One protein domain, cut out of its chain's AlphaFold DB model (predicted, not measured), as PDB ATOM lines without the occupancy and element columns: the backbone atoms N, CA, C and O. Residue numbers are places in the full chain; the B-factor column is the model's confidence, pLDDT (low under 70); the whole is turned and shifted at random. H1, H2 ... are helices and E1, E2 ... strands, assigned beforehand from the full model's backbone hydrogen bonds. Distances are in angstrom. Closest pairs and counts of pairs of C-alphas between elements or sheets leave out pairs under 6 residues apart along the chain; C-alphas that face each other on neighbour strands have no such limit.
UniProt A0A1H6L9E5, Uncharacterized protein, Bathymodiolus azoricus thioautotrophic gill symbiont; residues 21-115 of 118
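What this domain is: This is residues 21 to 115 of the 118 residues of an uncharacterized protein of Bathymodiolus azoricus thioautotrophic gill symbiont (UniProt A0A1H6L9E5). A small sheet of three short strands lies between helices: H3 and H4 are over one face and H1 is over the other, three layers with helices on both faces of the sheet. H3, the longest helix, meets the sheet with its residues 65 to 70, and its other end reaches out beyond the sheet toward the short H2, which lies far from the strands at one end of the longest axis. The printed part has 95 residues, with four named helices and three named strands in the order E1 H1 H2 H3 E2 H4 E3; the sheet's order is E1 E2 E3, mixed, and the class is mostly helix. The whole is compact, with a radius of gyration of the C-alphas of 12.7 A and spans of 38 by 28 by 27 A.

Where its parts are: In the sheet, E1 is residues 21 to 23, beginning at C-alpha 21 at (-18.598, 32.597, -36.381); E2 is residues 75 to 78, 10.0 A long; E3 is residues 112 to 114, ending at C-alpha 114 at (-28.496, 39.638, -33.006). H3, residues 55 to 71, measures 24.0 A from C-alpha 55 at (-2.438, 47.826, -34.495) to C-alpha 71. H4 is residues 90 to 101, 16.8 A; H1 is residues 31 to 37, 9.9 A; H2 is residues 47 to 50, 4.9 A.

How they stand to each other: E2 is the inner strand. E1 and E2 are parallel at 26 degrees, with N 21 and O 75 at 2.8 A and N 23 and O 77 at 2.9 A, within hydrogen-bond range. With H1, H2 and H3 between them they form a strand-helix-strand unit, two parallel neighbour strands joined through helices. E2 and E3 are antiparallel at 137 degrees, with N 113 and O 76 at 3.0 A. H1 is on the sheet; its closest C-alphas to E1 are those of Ala 35 and Val 22, 6.1 A apart. H4 is on the sheet, with the closest C-alphas of Phe 92 and Leu 23 of E1 at 7.2 A. H3 is on the sheet too, with those of Ala 69 and Ile 21 of E1 at 7.3 A. H3 and H4 are close but not clearly touching, the closest C-alphas being those of Lys 63 and Glu 95 at 7.6 A; they run the same way at a steep tilt of 42 degrees. H2 is not on the sheet, and is close to but not clearly touching H3, with the C-alphas of Trp 50 and Lys 58 at 6.8 A. In H1, H3 and H4 every O i to N i+4 pair is within hydrogen-bond range; H2 is too short for such a pair.

The domain as a whole: The two C-alphas farthest apart are those of Arg 52 and Thr 108, at 38.0 A. The printed part has no cut. The link from E2 to H4, 11 residues, is long; those from H2 to H3 and from H3 to E2 are tight. Residues 105 to 106 pair antiparallel with residues 113 to 114 of E3. The mean pLDDT of the printed part is 95.8, and no printed residue is under 70.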
ATOM      1  N   ILE A  21     -19.860  32.159 -36.971       97.69
ATOM      2  CA  ILE A  21     -18.598  32.597 -36.381       97.69
ATOM      3  C   ILE A  21     -18.709  32.643 -34.855       97.69
ATOM      4  O   ILE A  21     -19.801  32.837 -34.318       97.69
ATOM      5  N   VAL A  22     -17.585  32.510 -34.158       97.81
ATOM      6  CA  VAL A  22     -17.486  32.761 -32.716       97.81
ATOM      7  C   VAL A  22     -16.483  33.873 -32.427       97.81
ATOM      8  O   VAL A  22     -15.408  33.922 -33.026       97.81
ATOM      9  N   LEU A  23     -16.854  34.762 -31.508       98.06
ATOM     10  CA  LEU A  23     -16.019  35.835 -30.970       98.06
ATOM     11  C   LEU A  23     -15.853  35.649 -29.461       98.06
ATOM     12  O   LEU A  23     -16.723  35.080 -28.796       98.06
ATOM     13  N   GLY A  24     -14.755  36.155 -28.911       96.81
ATOM     14  CA  GLY A  24     -14.486  36.063 -27.483       96.81
ATOM     15  C   GLY A  24     -13.041  36.361 -27.123       96.81
ATOM     16  O   GLY A  24     -12.254  36.862 -27.925       96.81
ATOM     17  N   LYS A  25     -12.682  36.045 -25.880       95.25
ATOM     18  CA  LYS A  25     -11.309  36.164 -25.385       95.25
ATOM     19  C   LYS A  25     -10.510  34.898 -25.695       95.25
ATOM     20  O   LYS A  25     -11.048  33.810 -25.886       95.25
ATOM     21  N   THR A  26      -9.190  35.038 -25.686       88.75
ATOM     22  CA  THR A  26      -8.244  33.922 -25.835       88.75
ATOM     23  C   THR A  26      -8.067  33.102 -24.551       88.75
ATOM     24  O   THR A  26      -7.393  32.078 -24.579       88.75
ATOM     25  N   LYS A  27      -8.661  33.531 -23.427       86.31
ATOM     26  CA  LYS A  27      -8.563  32.869 -22.119       86.31
ATOM     27  C   LYS A  27      -9.954  32.595 -21.538       86.31
ATOM     28  O   LYS A  27     -10.800  33.487 -21.541       86.31
ATOM     29  N   ASN A  28     -10.121  31.384 -21.000       76.81
ATOM     30  CA  ASN A  28     -11.211  30.915 -20.132       76.81
ATOM     31  C   ASN A  28     -12.643  31.343 -20.529       76.81
ATOM     32  O   ASN A  28     -13.170  32.285 -19.938       76.81
ATOM     33  N   PRO A  29     -13.310  30.644 -21.470       82.25
ATOM     34  CA  PRO A  29     -12.757  29.681 -22.434       82.25
ATOM     35  C   PRO A  29     -11.902  30.367 -23.511       82.25
ATOM     36  O   PRO A  29     -11.973  31.574 -23.690       82.25
ATOM     37  N   ASN A  30     -11.082  29.626 -24.256       90.94
ATOM     38  CA  ASN A  30     -10.479  30.163 -25.480       90.94
ATOM     39  C   ASN A  30     -11.506  30.058 -26.618       90.94
ATOM     40  O   ASN A  30     -11.915  28.951 -26.966       90.94
ATOM     41  N   TYR A  31     -11.906  31.183 -27.212       93.00
ATOM     42  CA  TYR A  31     -12.887  31.192 -28.304       93.00
ATOM     43  C   TYR A  31     -12.483  30.306 -29.499       93.00
ATOM     44  O   TYR A  31     -13.356  29.739 -30.150       93.00
ATOM     45  N   ALA A  32     -11.181  30.125 -29.758       92.50
ATOM     46  CA  ALA A  32     -10.693  29.232 -30.809       92.50
ATOM     47  C   ALA A  32     -10.989  27.749 -30.506       92.50
ATOM     48  O   ALA A  32     -11.305  26.989 -31.419       92.50
ATOM     49  N   ASN A  33     -10.963  27.344 -29.230       94.12
ATOM     50  CA  ASN A  33     -11.359  25.990 -28.829       94.12
ATOM     51  C   ASN A  33     -12.865  25.799 -29.013       94.12
ATOM     52  O   ASN A  33     -13.277  24.827 -29.635       94.12
ATOM     53  N   VAL A  34     -13.673  26.783 -28.593       93.94
ATOM     54  CA  VAL A  34     -15.128  26.775 -28.826       93.94
ATOM     55  C   VAL A  34     -15.438  26.669 -30.321       93.94
ATOM     56  O   VAL A  34     -16.332  25.920 -30.713       93.94
ATOM     57  N   ALA A  35     -14.684  27.381 -31.165       94.00
ATOM     58  CA  ALA A  35     -14.809  27.294 -32.615       94.00
ATOM     59  C   ALA A  35     -14.535  25.872 -33.114       94.00
ATOM     60  O   ALA A  35     -15.379  25.280 -33.783       94.00
ATOM     61  N   LYS A  36     -13.383  25.312 -32.733       92.69
ATOM     62  CA  LYS A  36     -12.936  23.980 -33.142       92.69
ATOM     63  C   LYS A  36     -13.913  22.884 -32.713       92.69
ATOM     64  O   LYS A  36     -14.318  22.081 -33.546       92.69
ATOM     65  N   GLU A  37     -14.315  22.873 -31.446       93.62
ATOM     66  CA  GLU A  37     -15.218  21.867 -30.862       93.62
ATOM     67  C   GLU A  37     -16.595  21.851 -31.533       93.62
ATOM     68  O   GLU A  37     -17.211  20.799 -31.667       93.62
ATOM     69  N   ASN A  38     -17.071  23.011 -31.991       92.38
ATOM     70  CA  ASN A  38     -18.393  23.154 -32.597       92.38
ATOM     71  C   ASN A  38     -18.356  23.232 -34.133       92.38
ATOM     72  O   ASN A  38     -19.390  23.478 -34.757       92.38
ATOM     73  N   ASN A  39     -17.178  23.059 -34.747       92.94
ATOM     74  CA  ASN A  39     -16.955  23.271 -36.177       92.94
ATOM     75  C   ASN A  39     -17.474  24.645 -36.655       92.94
ATOM     76  O   ASN A  39     -18.154  24.757 -37.674       92.94
ATOM     77  N   TYR A  40     -17.221  25.695 -35.871       94.62
ATOM     78  CA  TYR A  40     -17.488  27.087 -36.227       94.62
ATOM     79  C   TYR A  40     -16.220  27.770 -36.715       94.62
ATOM     80  O   TYR A  40     -15.101  27.317 -36.488       94.62
ATOM     81  N   ARG A  41     -16.401  28.923 -37.351       95.50
ATOM     82  CA  ARG A  41     -15.288  29.763 -37.786       95.50
ATOM     83  C   ARG A  41     -14.919  30.752 -36.690       95.50
ATOM     84  O   ARG A  41     -15.781  31.316 -36.029       95.50
ATOM     85  N   ASN A  42     -13.644  31.053 -36.565       95.62
ATOM     86  CA  ASN A  42     -13.153  32.154 -35.751       95.62
ATOM     87  C   ASN A  42     -12.202  33.016 -36.579       95.62
ATOM     88  O   ASN A  42     -11.777  32.632 -37.672       95.62
ATOM     89  N   PHE A  43     -11.897  34.207 -36.076       95.19
ATOM     90  CA  PHE A  43     -10.769  34.956 -36.601       95.19
ATOM     91  C   PHE A  43      -9.484  34.223 -36.208       95.19
ATOM     92  O   PHE A  43      -9.289  33.909 -35.039       95.19
ATOM     93  N   ASP A  44      -8.635  33.907 -37.177       92.81
ATOM     94  CA  ASP A  44      -7.364  33.237 -36.930       92.81
ATOM     95  C   ASP A  44      -6.318  33.778 -37.903       92.81
ATOM     96  O   ASP A  44      -6.551  33.856 -39.113       92.81
ATOM     97  N   ILE A  45      -5.189  34.210 -37.354       89.50
ATOM     98  CA  ILE A  45      -4.025  34.682 -38.097       89.50
ATOM     99  C   ILE A  45      -2.799  34.050 -37.440       89.50
ATOM    100  O   ILE A  45      -2.631  34.191 -36.225       89.50
ATOM    101  N   PRO A  46      -1.895  33.420 -38.215       93.12
ATOM    102  CA  PRO A  46      -0.662  32.871 -37.670       93.12
ATOM    103  C   PRO A  46       0.111  33.913 -36.856       93.12
ATOM    104  O   PRO A  46       0.349  35.026 -37.332       93.12
ATOM    105  N   LYS A  47       0.566  33.536 -35.654       91.44
ATOM    106  CA  LYS A  47       1.240  34.445 -34.708       91.44
ATOM    107  C   LYS A  47       2.377  35.253 -35.349       91.44
ATOM    108  O   LYS A  47       2.460  36.457 -35.153       91.44
ATOM    109  N   LYS A  48       3.198  34.619 -36.198       95.62
ATOM    110  CA  LYS A  48       4.301  35.278 -36.926       95.62
ATOM    111  C   LYS A  48       3.835  36.429 -37.827       95.62
ATOM    112  O   LYS A  48       4.569  37.393 -38.004       95.62
ATOM    113  N   ILE A  49       2.645  36.317 -38.419       95.56
ATOM    114  CA  ILE A  49       2.049  37.387 -39.226       95.56
ATOM    115  C   ILE A  49       1.459  38.451 -38.307       95.56
ATOM    116  O   ILE A  49       1.739  39.628 -38.496       95.56
ATOM    117  N   TRP A  50       0.713  38.036 -37.280       92.12
ATOM    118  CA  TRP A  50       0.118  38.945 -36.301       92.12
ATOM    119  C   TRP A  50       1.154  39.865 -35.647       92.12
ATOM    120  O   TRP A  50       0.955  41.074 -35.595       92.12
ATOM    121  N   ASP A  51       2.286  39.317 -35.208       95.81
ATOM    122  CA  ASP A  51       3.341  40.074 -34.526       95.81
ATOM    123  C   ASP A  51       4.013  41.121 -35.431       95.81
ATOM    124  O   ASP A  51       4.565  42.096 -34.932       95.81
ATOM    125  N   ARG A  52       3.936  40.955 -36.759       97.31
ATOM    126  CA  ARG A  52       4.484  41.895 -37.752       97.31
ATOM    127  C   ARG A  52       3.502  42.995 -38.160       97.31
ATOM    128  O   ARG A  52       3.886  43.905 -38.886       97.31
ATOM    129  N   MET A  53       2.241  42.898 -37.744       96.50
ATOM    130  CA  MET A  53       1.210  43.872 -38.091       96.50
ATOM    131  C   MET A  53       1.182  45.027 -37.089       96.50
ATOM    132  O   MET A  53       1.233  44.819 -35.872       96.50
ATOM    133  N   THR A  54       0.999  46.244 -37.596       97.94
ATOM    134  CA  THR A  54       0.624  47.394 -36.764       97.94
ATOM    135  C   THR A  54      -0.765  47.186 -36.160       97.94
ATOM    136  O   THR A  54      -1.565  46.389 -36.657       97.94
ATOM    137  N   ASP A  55      -1.109  47.932 -35.112       95.88
ATOM    138  CA  ASP A  55      -2.438  47.826 -34.495       95.88
ATOM    139  C   ASP A  55      -3.575  48.176 -35.463       95.88
ATOM    140  O   ASP A  55      -4.648  47.565 -35.416       95.88
ATOM    141  N   SER A  56      -3.328  49.099 -36.399       96.75
ATOM    142  CA  SER A  56      -4.269  49.420 -37.477       96.75
ATOM    143  C   SER A  56      -4.452  48.242 -38.435       96.75
ATOM    144  O   SER A  56      -5.581  47.880 -38.764       96.75
ATOM    145  N   GLN A  57      -3.364  47.572 -38.828       97.94
ATOM    146  CA  GLN A  57      -3.424  46.394 -39.696       97.94
ATOM    147  C   GLN A  57      -4.121  45.210 -39.012       97.94
ATOM    148  O   GLN A  57      -4.989  44.577 -39.619       97.94
ATOM    149  N   LYS A  58      -3.793  44.939 -37.742       97.38
ATOM    150  CA  LYS A  58      -4.448  43.905 -36.922       97.38
ATOM    151  C   LYS A  58      -5.951  44.142 -36.849       97.38
ATOM    152  O   LYS A  58      -6.746  43.239 -37.125       97.38
ATOM    153  N   TRP A  59      -6.348  45.376 -36.535       97.88
ATOM    154  CA  TRP A  59      -7.755  45.751 -36.495       97.88
ATOM    155  C   TRP A  59      -8.423  45.678 -37.871       97.88
ATOM    156  O   TRP A  59      -9.518  45.136 -37.981       97.88
ATOM    157  N   GLY A  60      -7.766  46.146 -38.933       97.94
ATOM    158  CA  GLY A  60      -8.283  46.076 -40.300       97.94
ATOM    159  C   GLY A  60      -8.549  44.641 -40.765       97.94
ATOM    160  O   GLY A  60      -9.584  44.368 -41.373       97.94
ATOM    161  N   ALA A  61      -7.664  43.701 -40.426       97.44
ATOM    162  CA  ALA A  61      -7.856  42.287 -40.733       97.44
ATOM    163  C   ALA A  61      -9.044  41.680 -39.967       97.44
ATOM    164  O   ALA A  61      -9.857  40.967 -40.565       97.44
ATOM    165  N   ASN A  62      -9.175  42.004 -38.677       97.62
ATOM    166  CA  ASN A  62     -10.308  41.587 -37.851       97.62
ATOM    167  C   ASN A  62     -11.634  42.157 -38.388       97.62
ATOM    168  O   ASN A  62     -12.568  41.408 -38.677       97.62
ATOM    169  N   LYS A  63     -11.678  43.464 -38.660       98.12
ATOM    170  CA  LYS A  63     -12.842  44.141 -39.240       98.12
ATOM    171  C   LYS A  63     -13.264  43.506 -40.568       98.12
ATOM    172  O   LYS A  63     -14.435  43.194 -40.744       98.12
ATOM    173  N   LYS A  64     -12.317  43.200 -41.467       98.19
ATOM    174  CA  LYS A  64     -12.607  42.512 -42.742       98.19
ATOM    175  C   LYS A  64     -13.197  41.111 -42.537       98.19
ATOM    176  O   LYS A  64     -13.986  40.644 -43.359       98.19
ATOM    177  N   PHE A  65     -12.818  40.407 -41.470       97.62
ATOM    178  CA  PHE A  65     -13.456  39.142 -41.101       97.62
ATOM    179  C   PHE A  65     -14.913  39.345 -40.667       97.62
ATOM    180  O   PHE A  65     -15.778  38.638 -41.190       97.62
ATOM    181  N   LEU A  66     -15.185  40.334 -39.812       98.44
ATOM    182  CA  LEU A  66     -16.542  40.687 -39.381       98.44
ATOM    183  C   LEU A  66     -17.412  41.146 -40.555       98.44
ATOM    184  O   LEU A  66     -18.519  40.645 -40.717       98.44
ATOM    185  N   ASP A  67     -16.895  42.005 -41.434       98.38
ATOM    186  CA  ASP A  67     -17.616  42.501 -42.612       98.38
ATOM    187  C   ASP A  67     -18.072  41.360 -43.523       98.38
ATOM    188  O   ASP A  67     -19.215  41.333 -43.975       98.38
ATOM    189  N   ARG A  68     -17.212  40.356 -43.741       97.25
ATOM    190  CA  ARG A  68     -17.587  39.156 -44.503       97.25
ATOM    191  C   ARG A  68     -18.639  38.311 -43.794       97.25
ATOM    192  O   ARG A  68     -19.447  37.692 -44.479       97.25
ATOM    193  N   ALA A  69     -18.602  38.226 -42.464       96.62
ATOM    194  CA  ALA A  69     -19.609  37.500 -41.695       96.62
ATOM    195  C   ALA A  69     -20.971  38.210 -41.767       96.62
ATOM    196  O   ALA A  69     -21.977  37.555 -42.018       96.62
ATOM    197  N   ILE A  70     -20.984  39.541 -41.650       97.06
ATOM    198  CA  ILE A  70     -22.186  40.375 -41.789       97.06
ATOM    199  C   ILE A  70     -22.764  40.243 -43.202       97.06
ATOM    200  O   ILE A  70     -23.938  39.920 -43.352       97.06
ATOM    201  N   ALA A  71     -21.940  40.411 -44.242       96.38
ATOM    202  CA  ALA A  71     -22.381  40.334 -45.639       96.38
ATOM    203  C   ALA A  71     -22.968  38.963 -46.014       96.38
ATOM    204  O   ALA A  71     -23.834  38.871 -46.879       96.38
ATOM    205  N   LYS A  72     -22.508  37.893 -45.357       94.38
ATOM    206  CA  LYS A  72     -23.009  36.524 -45.554       94.38
ATOM    207  C   LYS A  72     -24.143  36.142 -44.602       94.38
ATOM    208  O   LYS A  72     -24.598  35.005 -44.647       94.38
ATOM    209  N   ASN A  73     -24.602  37.073 -43.762       94.81
ATOM    210  CA  ASN A  73     -25.612  36.841 -42.731       94.81
ATOM    211  C   ASN A  73     -25.261  35.661 -41.802       94.81
ATOM    212  O   ASN A  73     -26.119  34.865 -41.416       94.81
ATOM    213  N   ASN A  74     -23.975  35.523 -41.470       96.38
ATOM    214  CA  ASN A  74     -23.512  34.486 -40.560       96.38
ATOM    215  C   ASN A  74     -24.083  34.711 -39.152       96.38
ATOM    216  O   ASN A  74     -24.161  35.840 -38.665       96.38
ATOM    217  N   LYS A  75     -24.374  33.617 -38.443       97.69
ATOM    218  CA  LYS A  75     -24.650  33.656 -37.002       97.69
ATOM    219  C   LYS A  75     -23.374  34.059 -36.262       97.69
ATOM    220  O   LYS A  75     -22.305  33.515 -36.537       97.69
ATOM    221  N   ILE A  76     -23.481  34.973 -35.301       98.38
ATOM    222  CA  ILE A  76     -22.345  35.428 -34.492       98.38
ATOM    223  C   ILE A  76     -22.569  34.977 -33.049       98.38
ATOM    224  O   ILE A  76     -23.384  35.556 -32.329       98.38
ATOM    225  N   LYS A  77     -21.850  33.929 -32.637       98.19
ATOM    226  CA  LYS A  77     -21.829  33.435 -31.257       98.19
ATOM    227  C   LYS A  77     -20.746  34.126 -30.438       98.19
ATOM    228  O   LYS A  77     -19.701  34.505 -30.962       98.19
ATOM    229  N   LEU A  78     -20.990  34.245 -29.143       98.25
ATOM    230  CA  LEU A  78     -20.064  34.807 -28.171       98.25
ATOM    231  C   LEU A  78     -19.668  33.712 -27.181       98.25
ATOM    232  O   LEU A  78     -20.534  33.138 -26.521       98.25
ATOM    233  N   SER A  79     -18.372  33.413 -27.070       97.06
ATOM    234  CA  SER A  79     -17.881  32.468 -26.054       97.06
ATOM    235  C   SER A  79     -17.834  33.081 -24.654       97.06
ATOM    236  O   SER A  79     -17.741  32.353 -23.668       97.06
ATOM    237  N   HIS A  80     -17.907  34.410 -24.556       96.75
ATOM    238  CA  HIS A  80     -17.968  35.142 -23.297       96.75
ATOM    239  C   HIS A  80     -19.049  36.208 -23.343       96.75
ATOM    240  O   HIS A  80     -19.277  36.824 -24.382       96.75
ATOM    241  N   ASN A  81     -19.653  36.486 -22.190       96.56
ATOM    242  CA  ASN A  81     -20.673  37.516 -22.078       96.56
ATOM    243  C   ASN A  81     -20.023  38.919 -22.028       96.56
ATOM    244  O   ASN A  81     -19.345  39.238 -21.045       96.56
ATOM    245  N   PRO A  82     -20.249  39.790 -23.031       96.56
ATOM    246  CA  PRO A  82     -19.661  41.130 -23.086       96.56
ATOM    247  C   PRO A  82     -20.289  42.116 -22.089       96.56
ATOM    248  O   PRO A  82     -19.859  43.264 -22.012       96.56
ATOM    249  N   ARG A  83     -21.304  41.704 -21.316       96.38
ATOM    250  CA  ARG A  83     -21.811  42.493 -20.184       96.38
ATOM    251  C   ARG A  83     -20.874  42.452 -18.974       96.38
ATOM    252  O   ARG A  83     -20.964  43.332 -18.129       96.38
ATOM    253  N   ASN A  84     -19.972  41.472 -18.889       95.50
ATOM    254  CA  ASN A  84     -18.953  41.455 -17.844       95.50
ATOM    255  C   ASN A  84     -17.825  42.448 -18.205       95.50
ATOM    256  O   ASN A  84     -17.130  42.224 -19.202       95.50
ATOM    257  N   PRO A  85     -17.599  43.517 -17.417       94.31
ATOM    258  CA  PRO A  85     -16.603  44.544 -17.734       94.31
ATOM    259  C   PRO A  85     -15.166  44.004 -17.753       94.31
ATOM    260  O   PRO A  85     -14.359  44.464 -18.555       94.31
ATOM    261  N   ASN A  86     -14.858  42.971 -16.961       94.00
ATOM    262  CA  ASN A  86     -13.531  42.342 -16.943       94.00
ATOM    263  C   ASN A  86     -13.254  41.544 -18.232       94.00
ATOM    264  O   ASN A  86     -12.107  41.379 -18.651       94.00
ATOM    265  N   ILE A  87     -14.314  41.070 -18.892       95.06
ATOM    266  CA  ILE A  87     -14.242  40.363 -20.174       95.06
ATOM    267  C   ILE A  87     -14.240  41.347 -21.345       95.06
ATOM    268  O   ILE A  87     -13.485  41.158 -22.305       95.06
ATOM    269  N   ASN A  88     -15.078  42.384 -21.278       96.25
ATOM    270  CA  ASN A  88     -15.318  43.340 -22.355       96.25
ATOM    271  C   ASN A  88     -14.174  44.355 -22.508       96.25
ATOM    272  O   ASN A  88     -14.334  45.556 -22.299       96.25
ATOM    273  N   THR A  89     -12.996  43.860 -22.881       96.50
ATOM    274  CA  THR A  89     -11.746  44.624 -23.001       96.50
ATOM    275  C   THR A  89     -10.955  44.226 -24.252       96.50
ATOM    276  O   THR A  89     -11.139  43.133 -24.805       96.50
ATOM    277  N   GLY A  90     -10.017  45.076 -24.687       95.44
ATOM    278  CA  GLY A  90      -9.112  44.797 -25.812       95.44
ATOM    279  C   GLY A  90      -9.840  44.604 -27.149       95.44
ATOM    280  O   GLY A  90     -10.848  45.259 -27.406       95.44
ATOM    281  N   TYR A  91      -9.347  43.690 -27.995       96.00
ATOM    282  CA  TYR A  91      -9.970  43.393 -29.296       96.00
ATOM    283  C   TYR A  91     -11.427  42.948 -29.170       96.00
ATOM    284  O   TYR A  91     -12.247  43.436 -29.935       96.00
ATOM    285  N   PHE A  92     -11.769  42.142 -28.161       97.50
ATOM    286  CA  PHE A  92     -13.153  41.702 -27.967       97.50
ATOM    287  C   PHE A  92     -14.110  42.883 -27.775       97.50
ATOM    288  O   PHE A  92     -15.144  42.950 -28.429       97.50
ATOM    289  N   LYS A  93     -13.725  43.887 -26.975       97.94
ATOM    290  CA  LYS A  93     -14.508  45.125 -26.862       97.94
ATOM    291  C   LYS A  93     -14.648  45.837 -28.206       97.94
ATOM    292  O   LYS A  93     -15.751  46.228 -28.570       97.94
ATOM    293  N   LYS A  94     -13.550  45.973 -28.963       98.31
ATOM    294  CA  LYS A  94     -13.567  46.619 -30.290       98.31
ATOM    295  C   LYS A  94     -14.495  45.889 -31.268       98.31
ATOM    296  O   LYS A  94     -15.217  46.548 -32.006       98.31
ATOM    297  N   GLU A  95     -14.513  44.556 -31.252       98.56
ATOM    298  CA  GLU A  95     -15.420  43.729 -32.062       98.56
ATOM    299  C   GLU A  95     -16.889  43.958 -31.679       98.56
ATOM    300  O   GLU A  95     -17.729  44.181 -32.553       98.56
ATOM    301  N   ILE A  96     -17.201  43.954 -30.378       98.62
ATOM    302  CA  ILE A  96     -18.560  44.195 -29.871       98.62
ATOM    303  C   ILE A  96     -19.033  45.610 -30.213       98.62
ATOM    304  O   ILE A  96     -20.149  45.774 -30.708       98.62
ATOM    305  N   ASP A  97     -18.197  46.623 -29.990       98.69
ATOM    306  CA  ASP A  97     -18.514  48.018 -30.305       98.69
ATOM    307  C   ASP A  97     -18.714  48.212 -31.815       98.69
ATOM    308  O   ASP A  97     -19.653  48.886 -32.240       98.69
ATOM    309  N   TYR A  98     -17.890  47.555 -32.637       98.75
ATOM    310  CA  TYR A  98     -18.052  47.564 -34.087       98.75
ATOM    311  C   TYR A  98     -19.396  46.976 -34.518       98.75
ATOM    312  O   TYR A  98     -20.134  47.620 -35.260       98.75
ATOM    313  N   LEU A  99     -19.755  45.789 -34.027       98.69
ATOM    314  CA  LEU A  99     -21.039  45.164 -34.347       98.69
ATOM    315  C   LEU A  99     -22.225  46.017 -33.863       98.69
ATOM    316  O   LEU A  99     -23.188  46.192 -34.609       98.69
ATOM    317  N   LYS A 100     -22.136  46.626 -32.674       98.50
ATOM    318  CA  LYS A 100     -23.146  47.581 -32.184       98.50
ATOM    319  C   LYS A 100     -23.296  48.792 -33.105       98.50
ATOM    320  O   LYS A 100     -24.420  49.171 -33.412       98.50
ATOM    321  N   SER A 101     -22.192  49.346 -33.616       98.38
ATOM    322  CA  SER A 101     -22.230  50.436 -34.612       98.38
ATOM    323  C   SER A 101     -22.899  50.035 -35.935       98.38
ATOM    324  O   SER A 101     -23.329  50.894 -36.697       98.38
ATOM    325  N   LYS A 102     -23.008  48.728 -36.208       98.00
ATOM    326  CA  LYS A 102     -23.737  48.160 -37.350       98.00
ATOM    327  C   LYS A 102     -25.187  47.796 -37.009       98.00
ATOM    328  O   LYS A 102     -25.846  47.147 -37.809       98.00
ATOM    329  N   GLY A 103     -25.671  48.179 -35.827       97.94
ATOM    330  CA  GLY A 103     -27.035  47.928 -35.366       97.94
ATOM    331  C   GLY A 103     -27.249  46.566 -34.702       97.94
ATOM    332  O   GLY A 103     -28.380  46.250 -34.337       97.94
ATOM    333  N   PHE A 104     -26.198  45.760 -34.509       98.38
ATOM    334  CA  PHE A 104     -26.341  44.489 -33.799       98.38
ATOM    335  C   PHE A 104     -26.591  44.715 -32.305       98.38
ATOM    336  O   PHE A 104     -26.036  45.625 -31.683       98.38
ATOM    337  N   LYS A 105     -27.367  43.818 -31.697       98.25
ATOM    338  CA  LYS A 105     -27.676  43.825 -30.261       98.25
ATOM    339  C   LYS A 105     -27.182  42.543 -29.601       98.25
ATOM    340  O   LYS A 105     -27.229  41.475 -30.196       98.25
ATOM    341  N   ILE A 106     -26.724  42.632 -28.356       98.25
ATOM    342  CA  ILE A 106     -26.356  41.444 -27.574       98.25
ATOM    343  C   ILE A 106     -27.648  40.742 -27.135       98.25
ATOM    344  O   ILE A 106     -28.532  41.398 -26.579       98.25
ATOM    345  N   SER A 107     -27.755  39.427 -27.341       98.12
ATOM    346  CA  SER A 107     -28.897  38.636 -26.858       98.12
ATOM    347  C   SER A 107     -29.064  38.717 -25.339       98.12
ATOM    348  O   SER A 107     -28.123  39.027 -24.602       98.12
ATOM    349  N   THR A 108     -30.262  38.429 -24.830       97.12
ATOM    350  CA  THR A 108     -30.556  38.477 -23.385       97.12
ATOM    351  C   THR A 108     -29.584  37.618 -22.573       97.12
ATOM    352  O   THR A 108     -29.018  38.096 -21.596       97.12
ATOM    353  N   ASP A 109     -29.269  36.412 -23.046       96.94
ATOM    354  CA  ASP A 109     -28.318  35.492 -22.405       96.94
ATOM    355  C   ASP A 109     -26.832  35.852 -22.616       96.94
ATOM    356  O   ASP A 109     -25.951  35.248 -22.008       96.94
ATOM    357  N   GLY A 110     -26.531  36.839 -23.467       97.19
ATOM    358  CA  GLY A 110     -25.168  37.285 -23.750       97.19
ATOM    359  C   GLY A 110     -24.348  36.330 -24.620       97.19
ATOM    360  O   GLY A 110     -23.127  36.464 -24.650       97.19
ATOM    361  N   LYS A 111     -24.991  35.378 -25.311       97.62
ATOM    362  CA  LYS A 111     -24.322  34.347 -26.127       97.62
ATOM    363  C   LYS A 111     -24.332  34.630 -27.631       97.62
ATOM    364  O   LYS A 111     -23.683  33.904 -28.384       97.62
ATOM    365  N   LEU A 112     -25.057  35.652 -28.086       98.19
ATOM    366  CA  LEU A 112     -25.207  35.990 -29.503       98.19
ATOM    367  C   LEU A 112     -25.125  37.498 -29.745       98.19
ATOM    368  O   LEU A 112     -25.530  38.304 -28.903       98.19
ATOM    369  N   MET A 113     -24.692  37.858 -30.953       98.50
ATOM    370  CA  MET A 113     -24.976  39.162 -31.551       98.50
ATOM    371  C   MET A 113     -26.134  39.003 -32.539       98.50
ATOM    372  O   MET A 113     -26.016  38.310 -33.548       98.50
ATOM    373  N   ILE A 114     -27.261  39.630 -32.223       98.12
ATOM    374  CA  ILE A 114     -28.496  39.638 -33.006       98.12
ATOM    375  C   ILE A 114     -28.378  40.744 -34.066       98.12
ATOM    376  O   ILE A 114     -28.103  41.883 -33.680       98.12
ATOM    377  N   PRO A 115     -28.548  40.447 -35.367       97.12
ATOM    378  CA  PRO A 115     -28.502  41.463 -36.421       97.12
ATOM    379  C   PRO A 115     -29.647  42.479 -36.277       97.12
ATOM    380  O   PRO A 115     -30.678  42.148 -35.684       97.12
TER     381      PRO A 115